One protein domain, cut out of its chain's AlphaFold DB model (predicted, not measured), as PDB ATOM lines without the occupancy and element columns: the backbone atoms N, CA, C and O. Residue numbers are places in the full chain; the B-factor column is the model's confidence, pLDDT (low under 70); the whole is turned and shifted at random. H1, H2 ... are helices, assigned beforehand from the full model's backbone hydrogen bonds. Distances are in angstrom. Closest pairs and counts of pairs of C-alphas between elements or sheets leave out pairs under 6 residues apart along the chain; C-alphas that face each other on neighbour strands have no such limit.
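AT A GLANCE: This is residues 38 to 168 of the 300 residues of an uncharacterized protein of Moraxella atlantae (UniProt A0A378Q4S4). One long helix, H1, runs through the domain, and four others pack on it: H2 folds back along it as a helical hairpin, H3 and H5 cross it, and H6 packs on it with residues 162 to 167 alone. The short H4 packs on H3 and H5, away from H1, and residues 38 to 43 of H1 stick out at one end of the longest axis. The printed part has 131 residues with six named helices, H1 to H6 in chain order, and no named strand; its class is all helix. It is compact, with a radius of gyration of the C-alphas of 14.9 A and spans of 49 by 38 by 29 A.

HOW THE PARTS SIT: The hub is H1, residues 38 to 67, which touches four helices. With residues 53 to 65 alone it touches H2, residues 79 to 91; the closest C-alphas, of Val 57 and Leu 86, are 5.9 A apart. This hairpin has a shallow tilt of 33 degrees, only just short of steep, opposite ways. H3, residues 101 to 117, touches H1 at a steep tilt of 64 degrees, the closest C-alphas being those of Ala 54 and Val 111, 4.7 A apart. H5, residues 133 to 150, is about perpendicular to H1 at 81 degrees and touches it; the closest C-alphas, of Ala 62 and Cys 144, are 4.5 A apart. H6, residues 156 to 167, touches H1 with residues 162 to 167 alone, the closest C-alphas being those of Ser 48 and Ala 166 at 4.6 A. H4, residues 122 to 128, is apart from H1 but touches H5, with the C-alphas of Met 128 and Ala 136 closest at 4.1 A, and H3, with those of Ala 112 and Ile 125 closest at 6.3 A. H2 and H3 only just touch, with 3 pairs of C-alphas within 8 A, the closest those of Met 87 and Leu 107 at 7.6 A. In all six helices every O i to N i+4 pair is within hydrogen-bond range.

IN THESE COORDINATES: H1 begins at C-alpha 38 (-21.266, 6.831, -102.694) and is 43.0 A long. H2 measures 18.6 A, H3 24.1 A, H5 25.3 A and H6 16.0 A; H4 has seven residues. C-alpha 133, where H5 begins, is at (-14.824, -0.113, -144.337), and H6 ends at C-alpha 167 (-10.789, 12.671, -114.305).

THE WHOLE: The two C-alphas farthest apart, of Ile 38 and Glu 74, are 50.2 A apart. The printed part has no cut. The link from H1 to H2, 11 residues, is long, and residues 70 to 75 in it stand free. Mean pLDDT of the printed part is 81.8; residues 38 to 41, 73 to 74, 94 to 97, 154, 156 to 157 and 168 are under 70.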
ATOM      1  N   ILE A  38     -22.066   8.041-102.461       68.81
ATOM      2  CA  ILE A  38     -21.266   6.831-102.694       68.81
ATOM      3  C   ILE A  38     -21.479   6.330-104.125       68.81
ATOM      4  O   ILE A  38     -20.507   6.034-104.819       68.81
ATOM      5  N   SER A  39     -22.733   6.279-104.571       69.50
ATOM      6  CA  SER A  39     -23.102   5.887-105.933       69.50
ATOM      7  C   SER A  39     -22.538   6.854-106.983       69.50
ATOM      8  O   SER A  39     -21.969   6.410-107.974       69.50
ATOM      9  N   GLU A  40     -22.580   8.162-106.719       69.19
ATOM     10  CA  GLU A  40     -21.966   9.194-107.572       69.19
ATOM     11  C   GLU A  40     -20.450   8.988-107.717       69.19
ATOM     12  O   GLU A  40     -19.910   8.973-108.822       69.19
ATOM     13  N   ARG A  41     -19.738   8.761-106.606       67.75
ATOM     14  CA  ARG A  41     -18.288   8.500-106.638       67.75
ATOM     15  C   ARG A  41     -17.944   7.215-107.388       67.75
ATOM     16  O   ARG A  41     -16.920   7.168-108.076       67.75
ATOM     17  N   ALA A  42     -18.773   6.182-107.253       70.50
ATOM     18  CA  ALA A  42     -18.604   4.934-107.986       70.50
ATOM     19  C   ALA A  42     -18.777   5.145-109.501       70.50
ATOM     20  O   ALA A  42     -17.970   4.638-110.277       70.50
ATOM     21  N   GLU A  43     -19.762   5.945-109.913       73.06
ATOM     22  CA  GLU A  43     -20.015   6.285-111.317       73.06
ATOM     23  C   GLU A  43     -18.899   7.149-111.925       73.06
ATOM     24  O   GLU A  43     -18.427   6.859-113.027       73.06
ATOM     25  N   ILE A  44     -18.405   8.150-111.187       73.12
ATOM     26  CA  ILE A  44     -17.242   8.954-111.595       73.12
ATOM     27  C   ILE A  44     -16.032   8.042-111.822       73.12
ATOM     28  O   ILE A  44     -15.394   8.110-112.868       73.12
ATOM     29  N   THR A  45     -15.753   7.136-110.881       78.06
ATOM     30  CA  THR A  45     -14.622   6.201-110.992       78.06
ATOM     31  C   THR A  45     -14.780   5.260-112.189       78.06
ATOM     32  O   THR A  45     -13.825   5.044-112.931       78.06
ATOM     33  N   ALA A  46     -15.983   4.722-112.407       79.06
ATOM     34  CA  ALA A  46     -16.275   3.867-113.554       79.06
ATOM     35  C   ALA A  46     -16.062   4.615-114.881       79.06
ATOM     36  O   ALA A  46     -15.394   4.102-115.778       79.06
ATOM     37  N   THR A  47     -16.543   5.858-114.966       80.19
ATOM     38  CA  THR A  47     -16.370   6.724-116.139       80.19
ATOM     39  C   THR A  47     -14.894   7.026-116.397       80.19
ATOM     40  O   THR A  47     -14.426   6.918-117.530       80.19
ATOM     41  N   SER A  48     -14.128   7.356-115.356       81.81
ATOM     42  CA  SER A  48     -12.691   7.614-115.475       81.81
ATOM     43  C   SER A  48     -11.911   6.381-115.921       81.81
ATOM     44  O   SER A  48     -11.037   6.495-116.780       81.81
ATOM     45  N   ASN A  49     -12.260   5.197-115.419       86.00
ATOM     46  CA  ASN A  49     -11.651   3.945-115.865       86.00
ATOM     47  C   ASN A  49     -11.956   3.660-117.342       86.00
ATOM     48  O   ASN A  49     -11.041   3.314-118.085       86.00
ATOM     49  N   MET A  50     -13.200   3.864-117.794       85.38
ATOM     50  CA  MET A  50     -13.556   3.705-119.213       85.38
ATOM     51  C   MET A  50     -12.835   4.715-120.109       85.38
ATOM     52  O   MET A  50     -12.419   4.369-121.211       85.38
ATOM     53  N   ARG A  51     -12.618   5.948-119.636       87.81
ATOM     54  CA  ARG A  51     -11.806   6.942-120.353       87.81
ATOM     55  C   ARG A  51     -10.342   6.516-120.452       87.81
ATOM     56  O   ARG A  51      -9.778   6.567-121.538       87.81
ATOM     57  N   LEU A  52      -9.723   6.045-119.369       90.19
ATOM     58  CA  LEU A  52      -8.349   5.523-119.422       90.19
ATOM     59  C   LEU A  52      -8.229   4.328-120.373       90.19
ATOM     60  O   LEU A  52      -7.282   4.253-121.153       90.19
ATOM     61  N   ALA A  53      -9.212   3.431-120.344       91.94
ATOM     62  CA  ALA A  53      -9.297   2.291-121.243       91.94
ATOM     63  C   ALA A  53      -9.400   2.738-122.714       91.94
ATOM     64  O   ALA A  53      -8.619   2.299-123.555       91.94
ATOM     65  N   ALA A  54     -10.273   3.702-123.013       92.69
ATOM     66  CA  ALA A  54     -10.389   4.297-124.341       92.69
ATOM     67  C   ALA A  54      -9.092   4.978-124.806       92.69
ATOM     68  O   ALA A  54      -8.695   4.829-125.961       92.69
ATOM     69  N   LEU A  55      -8.400   5.695-123.914       93.00
ATOM     70  CA  LEU A  55      -7.102   6.285-124.231       93.00
ATOM     71  C   LEU A  55      -6.073   5.196-124.562       93.00
ATOM     72  O   LEU A  55      -5.343   5.337-125.540       93.00
ATOM     73  N   SER A  56      -6.050   4.094-123.805       93.44
ATOM     74  CA  SER A  56      -5.194   2.937-124.098       93.44
ATOM     75  C   SER A  56      -5.455   2.378-125.498       93.44
ATOM     76  O   SER A  56      -4.505   2.223-126.263       93.44
ATOM     77  N   VAL A  57      -6.727   2.171-125.870       95.12
ATOM     78  CA  VAL A  57      -7.123   1.722-127.218       95.12
ATOM     79  C   VAL A  57      -6.582   2.665-128.292       95.12
ATOM     80  O   VAL A  57      -5.946   2.218-129.243       95.12
ATOM     81  N   VAL A  58      -6.771   3.980-128.136       95.44
ATOM     82  CA  VAL A  58      -6.303   4.973-129.118       95.44
ATOM     83  C   VAL A  58      -4.783   4.952-129.275       95.44
ATOM     84  O   VAL A  58      -4.279   5.028-130.399       95.44
ATOM     85  N   LEU A  59      -4.043   4.851-128.169       91.62
ATOM     86  CA  LEU A  59      -2.581   4.828-128.194       91.62
ATOM     87  C   LEU A  59      -2.039   3.528-128.798       91.62
ATOM     88  O   LEU A  59      -1.124   3.584-129.620       91.62
ATOM     89  N   GLN A  60      -2.624   2.380-128.450       93.38
ATOM     90  CA  GLN A  60      -2.271   1.082-129.030       93.38
ATOM     91  C   GLN A  60      -2.593   1.033-130.524       93.38
ATOM     92  O   GLN A  60      -1.739   0.645-131.319       93.38
ATOM     93  N   LEU A  61      -3.768   1.516-130.933       93.69
ATOM     94  CA  LEU A  61      -4.131   1.602-132.344       93.69
ATOM     95  C   LEU A  61      -3.158   2.508-133.102       93.69
ATOM     96  O   LEU A  61      -2.650   2.137-134.157       93.69
ATOM     97  N   ALA A  62      -2.848   3.691-132.561       89.25
ATOM     98  CA  ALA A  62      -1.894   4.604-133.178       89.25
ATOM     99  C   ALA A  62      -0.490   3.991-133.291       89.25
ATOM    100  O   ALA A  62       0.186   4.198-134.303       89.25
ATOM    101  N   LEU A  63      -0.061   3.216-132.295       87.50
ATOM    102  CA  LEU A  63       1.188   2.469-132.340       87.50
ATOM    103  C   LEU A  63       1.153   1.427-133.464       87.50
ATOM    104  O   LEU A  63       1.960   1.519-134.381       87.50
ATOM    105  N   LEU A  64       0.192   0.506-133.449       87.31
ATOM    106  CA  LEU A  64       0.128  -0.630-134.373       87.31
ATOM    107  C   LEU A  64      -0.127  -0.203-135.827       87.31
ATOM    108  O   LEU A  64       0.560  -0.662-136.737       87.31
ATOM    109  N   VAL A  65      -1.032   0.753-136.065       87.31
ATOM    110  CA  VAL A  65      -1.295   1.290-137.415       87.31
ATOM    111  C   VAL A  65      -0.076   2.025-137.965       87.31
ATOM    112  O   VAL A  65       0.183   2.011-139.171       87.31
ATOM    113  N   THR A  66       0.696   2.705-137.110       80.88
ATOM    114  CA  THR A  66       1.854   3.445-137.602       80.88
ATOM    115  C   THR A  66       3.096   2.573-137.691       80.88
ATOM    116  O   THR A  66       3.786   2.636-138.707       80.88
ATOM    117  N   GLU A  67       3.481   1.867-136.631       77.19
ATOM    118  CA  GLU A  67       4.705   1.058-136.490       77.19
ATOM    119  C   GLU A  67       4.631  -0.297-137.178       77.19
ATOM    120  O   GLU A  67       5.679  -0.777-137.612       77.19
ATOM    121  N   GLY A  68       3.422  -0.786-137.434       75.12
ATOM    122  CA  GLY A  68       3.169  -2.117-137.960       75.12
ATOM    123  C   GLY A  68       2.684  -3.037-136.847       75.12
ATOM    124  O   GLY A  68       2.919  -2.783-135.665       75.12
ATOM    125  N   GLN A  69       1.989  -4.094-137.247       80.19
ATOM    126  CA  GLN A  69       1.598  -5.169-136.345       80.19
ATOM    127  C   GLN A  69       2.772  -6.147-136.242       80.19
ATOM    128  O   GLN A  69       3.453  -6.399-137.237       80.19
ATOM    129  N   ASP A  70       3.018  -6.708-135.058       75.50
ATOM    130  CA  ASP A  70       3.993  -7.795-134.860       75.50
ATOM    131  C   ASP A  70       3.426  -9.134-135.396       75.50
ATOM    132  O   ASP A  70       3.460 -10.166-134.726       75.50
ATOM    133  N   ALA A  71       2.868  -9.101-136.609       72.69
ATOM    134  CA  ALA A  71       2.234 -10.206-137.316       72.69
ATOM    135  C   ALA A  71       2.884 -10.393-138.696       72.69
ATOM    136  O   ALA A  71       3.544  -9.493-139.224       72.69
ATOM    137  N   GLU A  72       2.723 -11.576-139.288       71.31
ATOM    138  CA  GLU A  72       3.115 -11.783-140.684       71.31
ATOM    139  C   GLU A  72       2.204 -10.944-141.605       71.31
ATOM    140  O   GLU A  72       1.034 -10.749-141.280       71.31
ATOM    141  N   PRO A  73       2.674 -10.485-142.783       68.62
ATOM    142  CA  PRO A  73       1.898  -9.596-143.662       68.62
ATOM    143  C   PRO A  73       0.548 -10.154-144.131       68.62
ATOM    144  O   PRO A  73      -0.285  -9.420-144.653       68.62
ATOM    145  N   GLU A  74       0.379 -11.471-144.046       67.38
ATOM    146  CA  GLU A  74      -0.837 -12.198-144.406       67.38
ATOM    147  C   GLU A  74      -1.848 -12.303-143.251       67.38
ATOM    148  O   GLU A  74      -3.023 -12.546-143.519       67.38
ATOM    149  N   ASP A  75      -1.412 -12.026-142.020       74.19
ATOM    150  CA  ASP A  75      -2.220 -12.004-140.795       74.19
ATOM    151  C   ASP A  75      -2.407 -10.571-140.241       74.19
ATOM    152  O   ASP A  75      -2.984 -10.389-139.169       74.19
ATOM    153  N   GLU A  76      -1.913  -9.541-140.943       78.50
ATOM    154  CA  GLU A  76      -2.133  -8.136-140.575       78.50
ATOM    155  C   GLU A  76      -3.622  -7.779-140.693       78.50
ATOM    156  O   GLU A  76      -4.209  -7.835-141.777       78.50
ATOM    157  N   MET A  77      -4.220  -7.359-139.579       83.69
ATOM    158  CA  MET A  77      -5.608  -6.896-139.535       83.69
ATOM    159  C   MET A  77      -5.744  -5.533-140.217       83.69
ATOM    160  O   MET A  77      -4.836  -4.695-140.155       83.69
ATOM    161  N   LEU A  78      -6.893  -5.263-140.830       87.06
ATOM    162  CA  LEU A  78      -7.194  -3.925-141.335       87.06
ATOM    163  C   LEU A  78      -7.341  -2.922-140.174       87.06
ATOM    164  O   LEU A  78      -7.659  -3.320-139.055       87.06
ATOM    165  N   PRO A  79      -7.121  -1.611-140.390       86.88
ATOM    166  CA  PRO A  79      -7.223  -0.615-139.322       86.88
ATOM    167  C   PRO A  79      -8.567  -0.613-138.574       86.88
ATOM    168  O   PRO A  79      -8.575  -0.422-137.360       86.88
ATOM    169  N   SER A  80      -9.680  -0.827-139.277       87.44
ATOM    170  CA  SER A  80     -11.016  -0.983-138.684       87.44
ATOM    171  C   SER A  80     -11.145  -2.261-137.857       87.44
ATOM    172  O   SER A  80     -11.557  -2.193-136.703       87.44
ATOM    173  N   GLU A  81     -10.703  -3.398-138.396       86.12
ATOM    174  CA  GLU A  81     -10.677  -4.687-137.686       86.12
ATOM    175  C   GLU A  81      -9.799  -4.626-136.428       86.12
ATOM    176  O   GLU A  81     -10.138  -5.190-135.393       86.12
ATOM    177  N   LEU A  82      -8.686  -3.897-136.502       88.00
ATOM    178  CA  LEU A  82      -7.773  -3.693-135.389       88.00
ATOM    179  C   LEU A  82      -8.380  -2.799-134.302       88.00
ATOM    180  O   LEU A  82      -8.203  -3.075-133.118       88.00
ATOM    181  N   LEU A  83      -9.090  -1.730-134.680       90.44
ATOM    182  CA  LEU A  83      -9.815  -0.891-133.724       90.44
ATOM    183  C   LEU A  83     -10.881  -1.709-132.985       90.44
ATOM    184  O   LEU A  83     -10.942  -1.643-131.758       90.44
ATOM    185  N   ASP A  84     -11.668  -2.499-133.714       88.31
ATOM    186  CA  ASP A  84     -12.691  -3.360-133.121       88.31
ATOM    187  C   ASP A  84     -12.069  -4.415-132.196       88.31
ATOM    188  O   ASP A  84     -12.519  -4.570-131.060       88.31
ATOM    189  N   ALA A  85     -10.987  -5.075-132.620       87.88
ATOM    190  CA  ALA A  85     -10.282  -6.064-131.807       87.88
ATOM    191  C   ALA A  85      -9.746  -5.473-130.492       87.88
ATOM    192  O   ALA A  85      -9.962  -6.045-129.427       87.88
ATOM    193  N   LEU A  86      -9.111  -4.296-130.542       91.19
ATOM    194  CA  LEU A  86      -8.608  -3.617-129.341       91.19
ATOM    195  C   LEU A  86      -9.742  -3.198-128.396       91.19
ATOM    196  O   LEU A  86      -9.586  -3.221-127.173       91.19
ATOM    197  N   MET A  87     -10.893  -2.805-128.946       89.06
ATOM    198  CA  MET A  87     -12.070  -2.477-128.146       89.06
ATOM    199  C   MET A  87     -12.653  -3.707-127.442       89.06
ATOM    200  O   MET A  87     -13.012  -3.600-126.270       89.06
ATOM    201  N   LEU A  88     -12.715  -4.853-128.121       87.94
ATOM    202  CA  LEU A  88     -13.157  -6.126-127.539       87.94
ATOM    203  C   LEU A  88     -12.189  -6.611-126.449       87.94
ATOM    204  O   LEU A  88     -12.613  -6.859-125.320       87.94
ATOM    205  N   GLU A  89     -10.880  -6.593-126.727       88.19
ATOM    206  CA  GLU A  89      -9.833  -6.937-125.752       88.19
ATOM    207  C   GLU A  89      -9.954  -6.090-124.476       88.19
ATOM    208  O   GLU A  89      -9.850  -6.592-123.356       88.19
ATOM    209  N   THR A  90     -10.238  -4.797-124.634       87.69
ATOM    210  CA  THR A  90     -10.404  -3.864-123.514       87.69
ATOM    211  C   THR A  90     -11.628  -4.181-122.652       87.69
ATOM    212  O   THR A  90     -11.621  -3.920-121.445       87.69
ATOM    213  N   LEU A  91     -12.681  -4.737-123.250       85.25
ATOM    214  CA  LEU A  91     -13.877  -5.185-122.537       85.25
ATOM    215  C   LEU A  91     -13.698  -6.572-121.904       85.25
ATOM    216  O   LEU A  91     -14.491  -6.942-121.040       85.25
ATOM    217  N   GLY A  92     -12.610  -7.273-122.236       77.56
ATOM    218  CA  GLY A  92     -12.234  -8.552-121.642       77.56
ATOM    219  C   GLY A  92     -12.991  -9.749-122.207       77.56
ATOM    220  O   GLY A  92     -12.999 -10.792-121.554       77.56
ATOM    221  N   ASP A  93     -13.603  -9.600-123.382       70.81
ATOM    222  CA  ASP A  93     -14.311 -10.664-124.090       70.81
ATOM    223  C   ASP A  93     -13.784 -10.788-125.522       70.81
ATOM    224  O   ASP A  93     -13.605  -9.793-126.226       70.81
ATOM    225  N   ASP A  94     -13.547 -12.032-125.945       58.16
ATOM    226  CA  ASP A  94     -13.063 -12.358-127.292       58.16
ATOM    227  C   ASP A  94     -14.219 -12.457-128.317       58.16
ATOM    228  O   ASP A  94     -13.969 -12.430-129.522       58.16
ATOM    229  N   ASP A  95     -15.475 -12.550-127.852       60.66
ATOM    230  CA  ASP A  95     -16.690 -12.664-128.676       60.66
ATOM    231  C   ASP A  95     -17.625 -11.450-128.478       60.66
ATOM    232  O   ASP A  95     -18.090 -11.157-127.376       60.66
ATOM    233  N   ASP A  96     -17.960 -10.762-129.576       62.50
ATOM    234  CA  ASP A  96     -18.804  -9.548-129.588       62.50
ATOM    235  C   ASP A  96     -20.252  -9.797-129.110       62.50
ATOM    236  O   ASP A  96     -20.938  -8.881-128.660       62.50
ATOM    237  N   ASP A  97     -20.722 -11.046-129.185       65.38
ATOM    238  CA  ASP A  97     -22.102 -11.427-128.857       65.38
ATOM    239  C   ASP A  97     -22.393 -11.449-127.340       65.38
ATOM    240  O   ASP A  97     -23.564 -11.414-126.944       65.38
ATOM    241  N   ASP A  98     -21.356 -11.473-126.495       71.44
ATOM    242  CA  ASP A  98     -21.484 -11.537-125.030       71.44
ATOM    243  C   ASP A  98     -21.419 -10.151-124.350       71.44
ATOM    244  O   ASP A  98     -21.757 -10.007-123.168       71.44
ATOM    245  N   ILE A  99     -21.077  -9.102-125.105       75.56
ATOM    246  CA  ILE A  99     -20.943  -7.730-124.605       75.56
ATOM    247  C   ILE A  99     -22.268  -6.967-124.737       75.56
ATOM    248  O   ILE A  99     -22.896  -6.916-125.795       75.56
ATOM    249  N   ASP A 100     -22.675  -6.274-123.668       84.06
ATOM    250  CA  ASP A 100     -23.837  -5.381-123.716       84.06
ATOM    251  C   ASP A 100     -23.610  -4.256-124.759       84.06
ATOM    252  O   ASP A 100     -22.654  -3.476-124.627       84.06
ATOM    253  N   PRO A 101     -24.498  -4.095-125.764       81.94
ATOM    254  CA  PRO A 101     -24.365  -3.062-126.791       81.94
ATOM    255  C   PRO A 101     -24.233  -1.639-126.236       81.94
ATOM    256  O   PRO A 101     -23.603  -0.786-126.863       81.94
ATOM    257  N   LEU A 102     -24.817  -1.360-125.066       84.19
ATOM    258  CA  LEU A 102     -24.698  -0.067-124.399       84.19
ATOM    259  C   LEU A 102     -23.284   0.157-123.855       84.19
ATOM    260  O   LEU A 102     -22.772   1.272-123.944       84.19
ATOM    261  N   VAL A 103     -22.646  -0.886-123.321       85.44
ATOM    262  CA  VAL A 103     -21.265  -0.828-122.820       85.44
ATOM    263  C   VAL A 103     -20.298  -0.616-123.982       85.44
ATOM    264  O   VAL A 103     -19.439   0.264-123.902       85.44
ATOM    265  N   LYS A 104     -20.500  -1.332-125.097       82.56
ATOM    266  CA  LYS A 104     -19.729  -1.130-126.331       82.56
ATOM    267  C   LYS A 104     -19.889   0.294-126.862       82.56
ATOM    268  O   LYS A 104     -18.894   0.971-127.105       82.56
ATOM    269  N   ALA A 105     -21.123   0.794-126.951       85.44
ATOM    270  CA  ALA A 105     -21.397   2.159-127.397       85.44
ATOM    271  C   ALA A 105     -20.782   3.226-126.471       85.44
ATOM    272  O   ALA A 105     -20.273   4.239-126.954       85.44
ATOM    273  N   ALA A 106     -20.799   3.003-125.153       83.88
ATOM    274  CA  ALA A 106     -20.160   3.891-124.186       83.88
ATOM    275  C   ALA A 106     -18.637   3.931-124.378       83.88
ATOM    276  O   ALA A 106     -18.052   5.015-124.418       83.88
ATOM    277  N   LEU A 107     -17.998   2.772-124.574       88.06
ATOM    278  CA  LEU A 107     -16.570   2.712-124.882       88.06
ATOM    279  C   LEU A 107     -16.258   3.402-126.220       88.06
ATOM    280  O   LEU A 107     -15.353   4.232-126.261       88.06
ATOM    281  N   SER A 108     -17.033   3.147-127.282       89.56
ATOM    282  CA  SER A 108     -16.861   3.808-128.588       89.56
ATOM    283  C   SER A 108     -16.934   5.330-128.468       89.56
ATOM    284  O   SER A 108     -16.121   6.041-129.058       89.56
ATOM    285  N   ALA A 109     -17.868   5.847-127.665       88.12
ATOM    286  CA  ALA A 109     -17.996   7.279-127.422       88.12
ATOM    287  C   ALA A 109     -16.764   7.858-126.703       88.12
ATOM    288  O   ALA A 109     -16.296   8.939-127.059       88.12
ATOM    289  N   HIS A 110     -16.200   7.138-125.731       89.56
ATOM    290  CA  HIS A 110     -14.964   7.555-125.064       89.56
ATOM    291  C   HIS A 110     -13.732   7.455-125.971       89.56
ATOM    292  O   HIS A 110     -12.845   8.303-125.880       89.56
ATOM    293  N   VAL A 111     -13.682   6.477-126.878       93.81
ATOM    294  CA  VAL A 111     -12.629   6.372-127.903       93.81
ATOM    295  C   VAL A 111     -12.706   7.557-128.867       93.81
ATOM    296  O   VAL A 111     -11.691   8.199-129.140       93.81
ATOM    297  N   ALA A 112     -13.908   7.917-129.324       90.94
ATOM    298  CA  ALA A 112     -14.135   9.113-130.133       90.94
ATOM    299  C   ALA A 112     -13.691  10.398-129.404       90.94
ATOM    300  O   ALA A 112     -13.000  11.239-129.984       90.94
ATOM    301  N   ASP A 113     -14.013  10.529-128.114       87.06
ATOM    302  CA  ASP A 113     -13.598  11.668-127.283       87.06
ATOM    303  C   ASP A 113     -12.070  11.737-127.097       87.06
ATOM    304  O   ASP A 113     -11.470  12.814-127.160       87.06
ATOM    305  N   ALA A 114     -11.402  10.589-126.952       89.69
ATOM    306  CA  ALA A 114      -9.943  10.513-126.897       89.69
ATOM    307  C   ALA A 114      -9.296  10.990-128.213       89.69
ATOM    308  O   ALA A 114      -8.361  11.798-128.186       89.69
ATOM    309  N   PHE A 115      -9.818  10.572-129.374       89.69
ATOM    310  CA  PHE A 115      -9.356  11.067-130.678       89.69
ATOM    311  C   PHE A 115      -9.553  12.581-130.829       89.69
ATOM    312  O   PHE A 115      -8.631  13.283-131.261       89.69
ATOM    313  N   SER A 116     -10.714  13.099-130.430       88.25
ATOM    314  CA  SER A 116     -10.999  14.540-130.419       88.25
ATOM    315  C   SER A 116     -10.024  15.303-129.510       88.25
ATOM    316  O   SER A 116      -9.432  16.305-129.924       88.25
ATOM    317  N   SER A 117      -9.761  14.787-128.307       84.31
ATOM    318  CA  SER A 117      -8.824  15.375-127.335       84.31
ATOM    319  C   SER A 117      -7.386  15.434-127.862       84.31
ATOM    320  O   SER A 117      -6.639  16.368-127.562       84.31
ATOM    321  N   LEU A 118      -7.014  14.485-128.723       83.62
ATOM    322  CA  LEU A 118      -5.738  14.442-129.442       83.62
ATOM    323  C   LEU A 118      -5.776  15.208-130.780       83.62
ATOM    324  O   LEU A 118      -4.819  15.182-131.557       83.62
ATOM    325  N   GLY A 119      -6.847  15.956-131.045       77.75
ATOM    326  CA  GLY A 119      -6.952  16.920-132.140       77.75
ATOM    327  C   GLY A 119      -7.366  16.338-133.490       77.75
ATOM    328  O   GLY A 119      -7.099  16.976-134.514       77.75
ATOM    329  N   VAL A 120      -7.981  15.154-133.513       81.88
ATOM    330  CA  VAL A 120      -8.647  14.613-134.708       81.88
ATOM    331  C   VAL A 120      -9.933  15.406-134.978       81.88
ATOM    332  O   VAL A 120     -10.600  15.857-134.056       81.88
ATOM    333  N   ASP A 121     -10.242  15.643-136.254       86.25
ATOM    334  CA  ASP A 121     -11.439  16.384-136.673       86.25
ATOM    335  C   ASP A 121     -12.691  15.502-136.562       86.25
ATOM    336  O   ASP A 121     -12.647  14.350-136.990       86.25
ATOM    337  N   ASP A 122     -13.799  16.056-136.066       82.81
ATOM    338  CA  ASP A 122     -15.072  15.337-135.886       82.81
ATOM    339  C   ASP A 122     -15.534  14.623-137.165       82.81
ATOM    340  O   ASP A 122     -16.021  13.505-137.098       82.81
ATOM    341  N   GLY A 123     -15.307  15.210-138.349       85.00
ATOM    342  CA  GLY A 123     -15.669  14.557-139.610       85.00
ATOM    343  C   GLY A 123     -14.818  13.324-139.924       85.00
ATOM    344  O   GLY A 123     -15.297  12.402-140.570       85.00
ATOM    345  N   VAL A 124     -13.564  13.287-139.460       85.88
ATOM    346  CA  VAL A 124     -12.719  12.085-139.556       85.88
ATOM    347  C   VAL A 124     -13.193  11.038-138.551       85.88
ATOM    348  O   VAL A 124     -13.227   9.868-138.897       85.88
ATOM    349  N   ILE A 125     -13.590  11.449-137.345       86.25
ATOM    350  CA  ILE A 125     -14.128  10.545-136.317       86.25
ATOM    351  C   ILE A 125     -15.445   9.912-136.792       86.25
ATOM    352  O   ILE A 125     -15.610   8.701-136.684       86.25
ATOM    353  N   ASP A 126     -16.342  10.701-137.386       90.50
ATOM    354  CA  ASP A 126     -17.589  10.205-137.979       90.50
ATOM    355  C   ASP A 126     -17.318   9.171-139.085       90.50
ATOM    356  O   ASP A 126     -17.975   8.131-139.141       90.50
ATOM    357  N   ASP A 127     -16.332   9.438-139.948       89.38
ATOM    358  CA  ASP A 127     -15.927   8.523-141.019       89.38
ATOM    359  C   ASP A 127     -15.318   7.214-140.461       89.38
ATOM    360  O   ASP A 127     -15.529   6.157-141.054       89.38
ATOM    361  N   MET A 128     -14.608   7.250-139.321       89.88
ATOM    362  CA  MET A 128     -14.005   6.066-138.673       89.88
ATOM    363  C   MET A 128     -15.043   5.066-138.166       89.88
ATOM    364  O   MET A 128     -14.847   3.866-138.308       89.88
ATOM    365  N   PHE A 129     -16.138   5.556-137.583       87.75
ATOM    366  CA  PHE A 129     -17.236   4.721-137.077       87.75
ATOM    367  C   PHE A 129     -18.355   4.532-138.117       87.75
ATOM    368  O   PHE A 129     -19.472   4.118-137.793       87.75
ATOM    369  N   GLY A 130     -18.074   4.870-139.378       84.38
ATOM    370  CA  GLY A 130     -18.986   4.691-140.497       84.38
ATOM    371  C   GLY A 130     -19.129   3.228-140.925       84.38
ATOM    372  O   GLY A 130     -18.333   2.364-140.585       84.38
ATOM    373  N   MET A 131     -20.153   2.945-141.736       76.94
ATOM    374  CA  MET A 131     -20.418   1.588-142.248       76.94
ATOM    375  C   MET A 131     -19.563   1.198-143.470       76.94
ATOM    376  O   MET A 131     -19.658   0.070-143.946       76.94
ATOM    377  N   ASP A 132     -18.806   2.136-144.042       83.06
ATOM    378  CA  ASP A 132     -17.965   1.900-145.218       83.06
ATOM    379  C   ASP A 132     -16.530   1.620-144.761       83.06
ATOM    380  O   ASP A 132     -15.822   2.539-144.351       83.06
ATOM    381  N   ALA A 133     -16.121   0.351-144.830       80.38
ATOM    382  CA  ALA A 133     -14.824  -0.113-144.337       80.38
ATOM    383  C   ALA A 133     -13.634   0.605-145.002       80.38
ATOM    384  O   ALA A 133     -12.699   0.999-144.314       80.38
ATOM    385  N   ASP A 134     -13.693   0.884-146.311       81.88
ATOM    386  CA  ASP A 134     -12.597   1.562-147.024       81.88
ATOM    387  C   ASP A 134     -12.430   3.018-146.545       81.88
ATOM    388  O   ASP A 134     -11.317   3.566-146.464       81.88
ATOM    389  N   VAL A 135     -13.559   3.675-146.258       83.00
ATOM    390  CA  VAL A 135     -13.595   5.039-145.716       83.00
ATOM    391  C   VAL A 135     -13.113   5.041-144.268       83.00
ATOM    392  O   VAL A 135     -12.258   5.866-143.936       83.00
ATOM    393  N   ALA A 136     -13.592   4.097-143.456       80.94
ATOM    394  CA  ALA A 136     -13.199   3.926-142.065       80.94
ATOM    395  C   ALA A 136     -11.691   3.682-141.937       80.94
ATOM    396  O   ALA A 136     -11.015   4.429-141.232       80.94
ATOM    397  N   ASP A 137     -11.124   2.750-142.703       84.62
ATOM    398  CA  ASP A 137      -9.687   2.452-142.688       84.62
ATOM    399  C   ASP A 137      -8.844   3.682-143.042       84.62
ATOM    400  O   ASP A 137      -7.880   4.032-142.354       84.62
ATOM    401  N   THR A 138      -9.244   4.411-144.089       86.38
ATOM    402  CA  THR A 138      -8.564   5.648-144.500       86.38
ATOM    403  C   THR A 138      -8.639   6.725-143.411       86.38
ATOM    404  O   THR A 138      -7.691   7.505-143.229       86.38
ATOM    405  N   ALA A 139      -9.772   6.810-142.714       84.50
ATOM    406  CA  ALA A 139      -9.996   7.760-141.638       84.50
ATOM    407  C   ALA A 139      -9.173   7.392-140.393       84.50
ATOM    408  O   ALA A 139      -8.484   8.267-139.865       84.50
ATOM    409  N   ILE A 140      -9.129   6.110-140.016       87.38
ATOM    410  CA  ILE A 140      -8.326   5.577-138.906       87.38
ATOM    411  C   ILE A 140      -6.839   5.851-139.149       87.38
ATOM    412  O   ILE A 140      -6.180   6.447-138.297       87.38
ATOM    413  N   GLU A 141      -6.307   5.555-140.340       89.19
ATOM    414  CA  GLU A 141      -4.917   5.891-140.687       89.19
ATOM    415  C   GLU A 141      -4.615   7.390-140.504       89.19
ATOM    416  O   GLU A 141      -3.546   7.795-140.029       89.19
ATOM    417  N   SER A 142      -5.555   8.247-140.914       87.62
ATOM    418  CA  SER A 142      -5.421   9.699-140.797       87.62
ATOM    419  C   SER A 142      -5.521  10.177-139.344       87.62
ATOM    420  O   SER A 142      -4.806  11.111-138.954       87.62
ATOM    421  N   ALA A 143      -6.387   9.555-138.548       83.00
ATOM    422  CA  ALA A 143      -6.577   9.838-137.133       83.00
ATOM    423  C   ALA A 143      -5.341   9.428-136.325       83.00
ATOM    424  O   ALA A 143      -4.769  10.275-135.641       83.00
ATOM    425  N   CYS A 144      -4.830   8.206-136.507       86.62
ATOM    426  CA  CYS A 144      -3.605   7.714-135.870       86.62
ATOM    427  C   CYS A 144      -2.396   8.613-136.166       86.62
ATOM    428  O   CYS A 144      -1.610   8.935-135.274       86.62
ATOM    429  N   GLN A 145      -2.263   9.106-137.402       84.06
ATOM    430  CA  GLN A 145      -1.209  10.068-137.736       84.06
ATOM    431  C   GLN A 145      -1.363  11.395-136.977       84.06
ATOM    432  O   GLN A 145      -0.362  12.000-136.592       84.06
ATOM    433  N   THR A 146      -2.595  11.860-136.781       75.44
ATOM    434  CA  THR A 146      -2.879  13.094-136.034       75.44
ATOM    435  C   THR A 146      -2.606  12.908-134.543       75.44
ATOM    436  O   THR A 146      -1.975  13.776-133.939       75.44
ATOM    437  N   VAL A 147      -2.974  11.751-133.985       79.94
ATOM    438  CA  VAL A 147      -2.652  11.344-132.611       79.94
ATOM    439  C   VAL A 147      -1.147  11.401-132.376       79.94
ATOM    440  O   VAL A 147      -0.701  12.142-131.508       79.94
ATOM    441  N   VAL A 148      -0.342  10.734-133.207       81.69
ATOM    442  CA  VAL A 148       1.129  10.739-133.071       81.69
ATOM    443  C   VAL A 148       1.731  12.147-133.216       81.69
ATOM    444  O   VAL A 148       2.787  12.438-132.661       81.69
ATOM    445  N   GLU A 149       1.092  13.046-133.969       81.75
ATOM    446  CA  GLU A 149       1.560  14.430-134.130       81.75
ATOM    447  C   GLU A 149       1.244  15.344-132.937       81.75
ATOM    448  O   GLU A 149       1.949  16.343-132.746       81.75
ATOM    449  N   ASN A 150       0.198  15.028-132.171       78.56
ATOM    450  CA  ASN A 150      -0.298  15.837-131.056       78.56
ATOM    451  C   ASN A 150      -0.082  15.197-129.680       78.56
ATOM    452  O   ASN A 150      -0.322  15.878-128.683       78.56
ATOM    453  N   LEU A 151       0.378  13.945-129.628       78.69
ATOM    454  CA  LEU A 151       0.682  13.252-128.384       78.69
ATOM    455  C   LEU A 151       1.710  14.060-127.568       78.69
ATOM    456  O   LEU A 151       2.708  14.522-128.143       78.69
ATOM    457  N   PRO A 152       1.474  14.273-126.262       76.94
ATOM    458  CA  PRO A 152       2.472  14.847-125.371       76.94
ATOM    459  C   PRO A 152       3.764  14.020-125.347       76.94
ATOM    460  O   PRO A 152       3.759  12.834-125.670       76.94
ATOM    461  N   ASP A 153       4.874  14.655-124.967       73.44
ATOM    462  CA  ASP A 153       6.135  13.941-124.751       73.44
ATOM    463  C   ASP A 153       5.979  12.957-123.569       73.44
ATOM    464  O   ASP A 153       5.274  13.261-122.603       73.44
ATOM    465  N   ASP A 154       6.656  11.807-123.636       64.12
ATOM    466  CA  ASP A 154       6.614  10.774-122.591       64.12
ATOM    467  C   ASP A 154       7.001  11.311-121.199       64.12
ATOM    468  O   ASP A 154       7.873  12.177-121.061       64.12
ATOM    469  N   GLY A 155       6.405  10.719-120.158       70.06
ATOM    470  CA  GLY A 155       6.590  11.098-118.755       70.06
ATOM    471  C   GLY A 155       5.516  12.077-118.283       70.06
ATOM    472  O   GLY A 155       4.367  11.983-118.711       70.06
ATOM    473  N   ASP A 156       5.900  13.040-117.442       66.19
ATOM    474  CA  ASP A 156       4.975  13.973-116.783       66.19
ATOM    475  C   ASP A 156       3.929  14.624-117.721       66.19
ATOM    476  O   ASP A 156       2.764  14.690-117.334       66.19
ATOM    477  N   PRO A 157       4.258  15.067-118.958       68.31
ATOM    478  CA  PRO A 157       3.265  15.679-119.848       68.31
ATOM    479  C   PRO A 157       2.182  14.710-120.340       68.31
ATOM    480  O   PRO A 157       1.044  15.120-120.573       68.31
ATOM    481  N   LEU A 158       2.534  13.438-120.542       72.88
ATOM    482  CA  LEU A 158       1.590  12.397-120.938       72.88
ATOM    483  C   LEU A 158       0.718  11.981-119.750       72.88
ATOM    484  O   LEU A 158      -0.494  11.833-119.909       72.88
ATOM    485  N   ASP A 159       1.322  11.860-118.568       75.56
ATOM    486  CA  ASP A 159       0.617  11.528-117.329       75.56
ATOM    487  C   ASP A 159      -0.398  12.620-116.961       75.56
ATOM    488  O   ASP A 159      -1.548  12.319-116.641       75.56
ATOM    489  N   GLU A 160      -0.009  13.893-117.078       74.12
ATOM    490  CA  GLU A 160      -0.895  15.042-116.863       74.12
ATOM    491  C   GLU A 160      -2.059  15.042-117.862       74.12
ATOM    492  O   GLU A 160      -3.217  15.193-117.472       74.12
ATOM    493  N   PHE A 161      -1.786  14.801-119.150       80.62
ATOM    494  CA  PHE A 161      -2.839  14.687-120.159       80.62
ATOM    495  C   PHE A 161      -3.821  13.551-119.845       80.62
ATOM    496  O   PHE A 161      -5.033  13.763-119.903       80.62
ATOM    497  N   ALA A 162      -3.320  12.364-119.489       81.38
ATOM    498  CA  ALA A 162      -4.155  11.214-119.158       81.38
ATOM    499  C   ALA A 162      -5.031  11.485-117.924       81.38
ATOM    500  O   ALA A 162      -6.213  11.135-117.918       81.38
ATOM    501  N   GLN A 163      -4.484  12.158-116.906       79.19
ATOM    502  CA  GLN A 163      -5.227  12.545-115.705       79.19
ATOM    503  C   GLN A 163      -6.321  13.576-116.009       79.19
ATOM    504  O   GLN A 163      -7.470  13.387-115.598       79.19
ATOM    505  N   ILE A 164      -6.000  14.624-116.773       80.25
ATOM    506  CA  ILE A 164      -6.973  15.645-117.191       80.25
ATOM    507  C   ILE A 164      -8.081  15.007-118.033       80.25
ATOM    508  O   ILE A 164      -9.262  15.275-117.810       80.25
ATOM    509  N   PHE A 165      -7.728  14.131-118.973       83.88
ATOM    510  CA  PHE A 165      -8.695  13.446-119.824       83.88
ATOM    511  C   PHE A 165      -9.637  12.535-119.019       83.88
ATOM    512  O   PHE A 165     -10.860  12.608-119.163       83.88
ATOM    513  N   ALA A 166      -9.081  11.692-118.146       82.06
ATOM    514  CA  ALA A 166      -9.843  10.675-117.432       82.06
ATOM    515  C   ALA A 166     -10.690  11.231-116.284       82.06
ATOM    516  O   ALA A 166     -11.819  10.782-116.080       82.06
ATOM    517  N   PHE A 167     -10.164  12.201-115.540       77.12
ATOM    518  CA  PHE A 167     -10.789  12.671-114.305       77.12
ATOM    519  C   PHE A 167     -11.313  14.106-114.398       77.12
ATOM    520  O   PHE A 167     -12.046  14.540-113.515       77.12
ATOM    521  N   GLY A 168     -10.966  14.850-115.454       67.25
ATOM    522  CA  GLY A 168     -11.429  16.226-115.645       67.25
ATOM    523  C   GLY A 168     -10.890  17.222-114.617       67.25
ATOM    524  O   GLY A 168     -11.372  18.353-114.578       67.25
TER     525      GLY A 168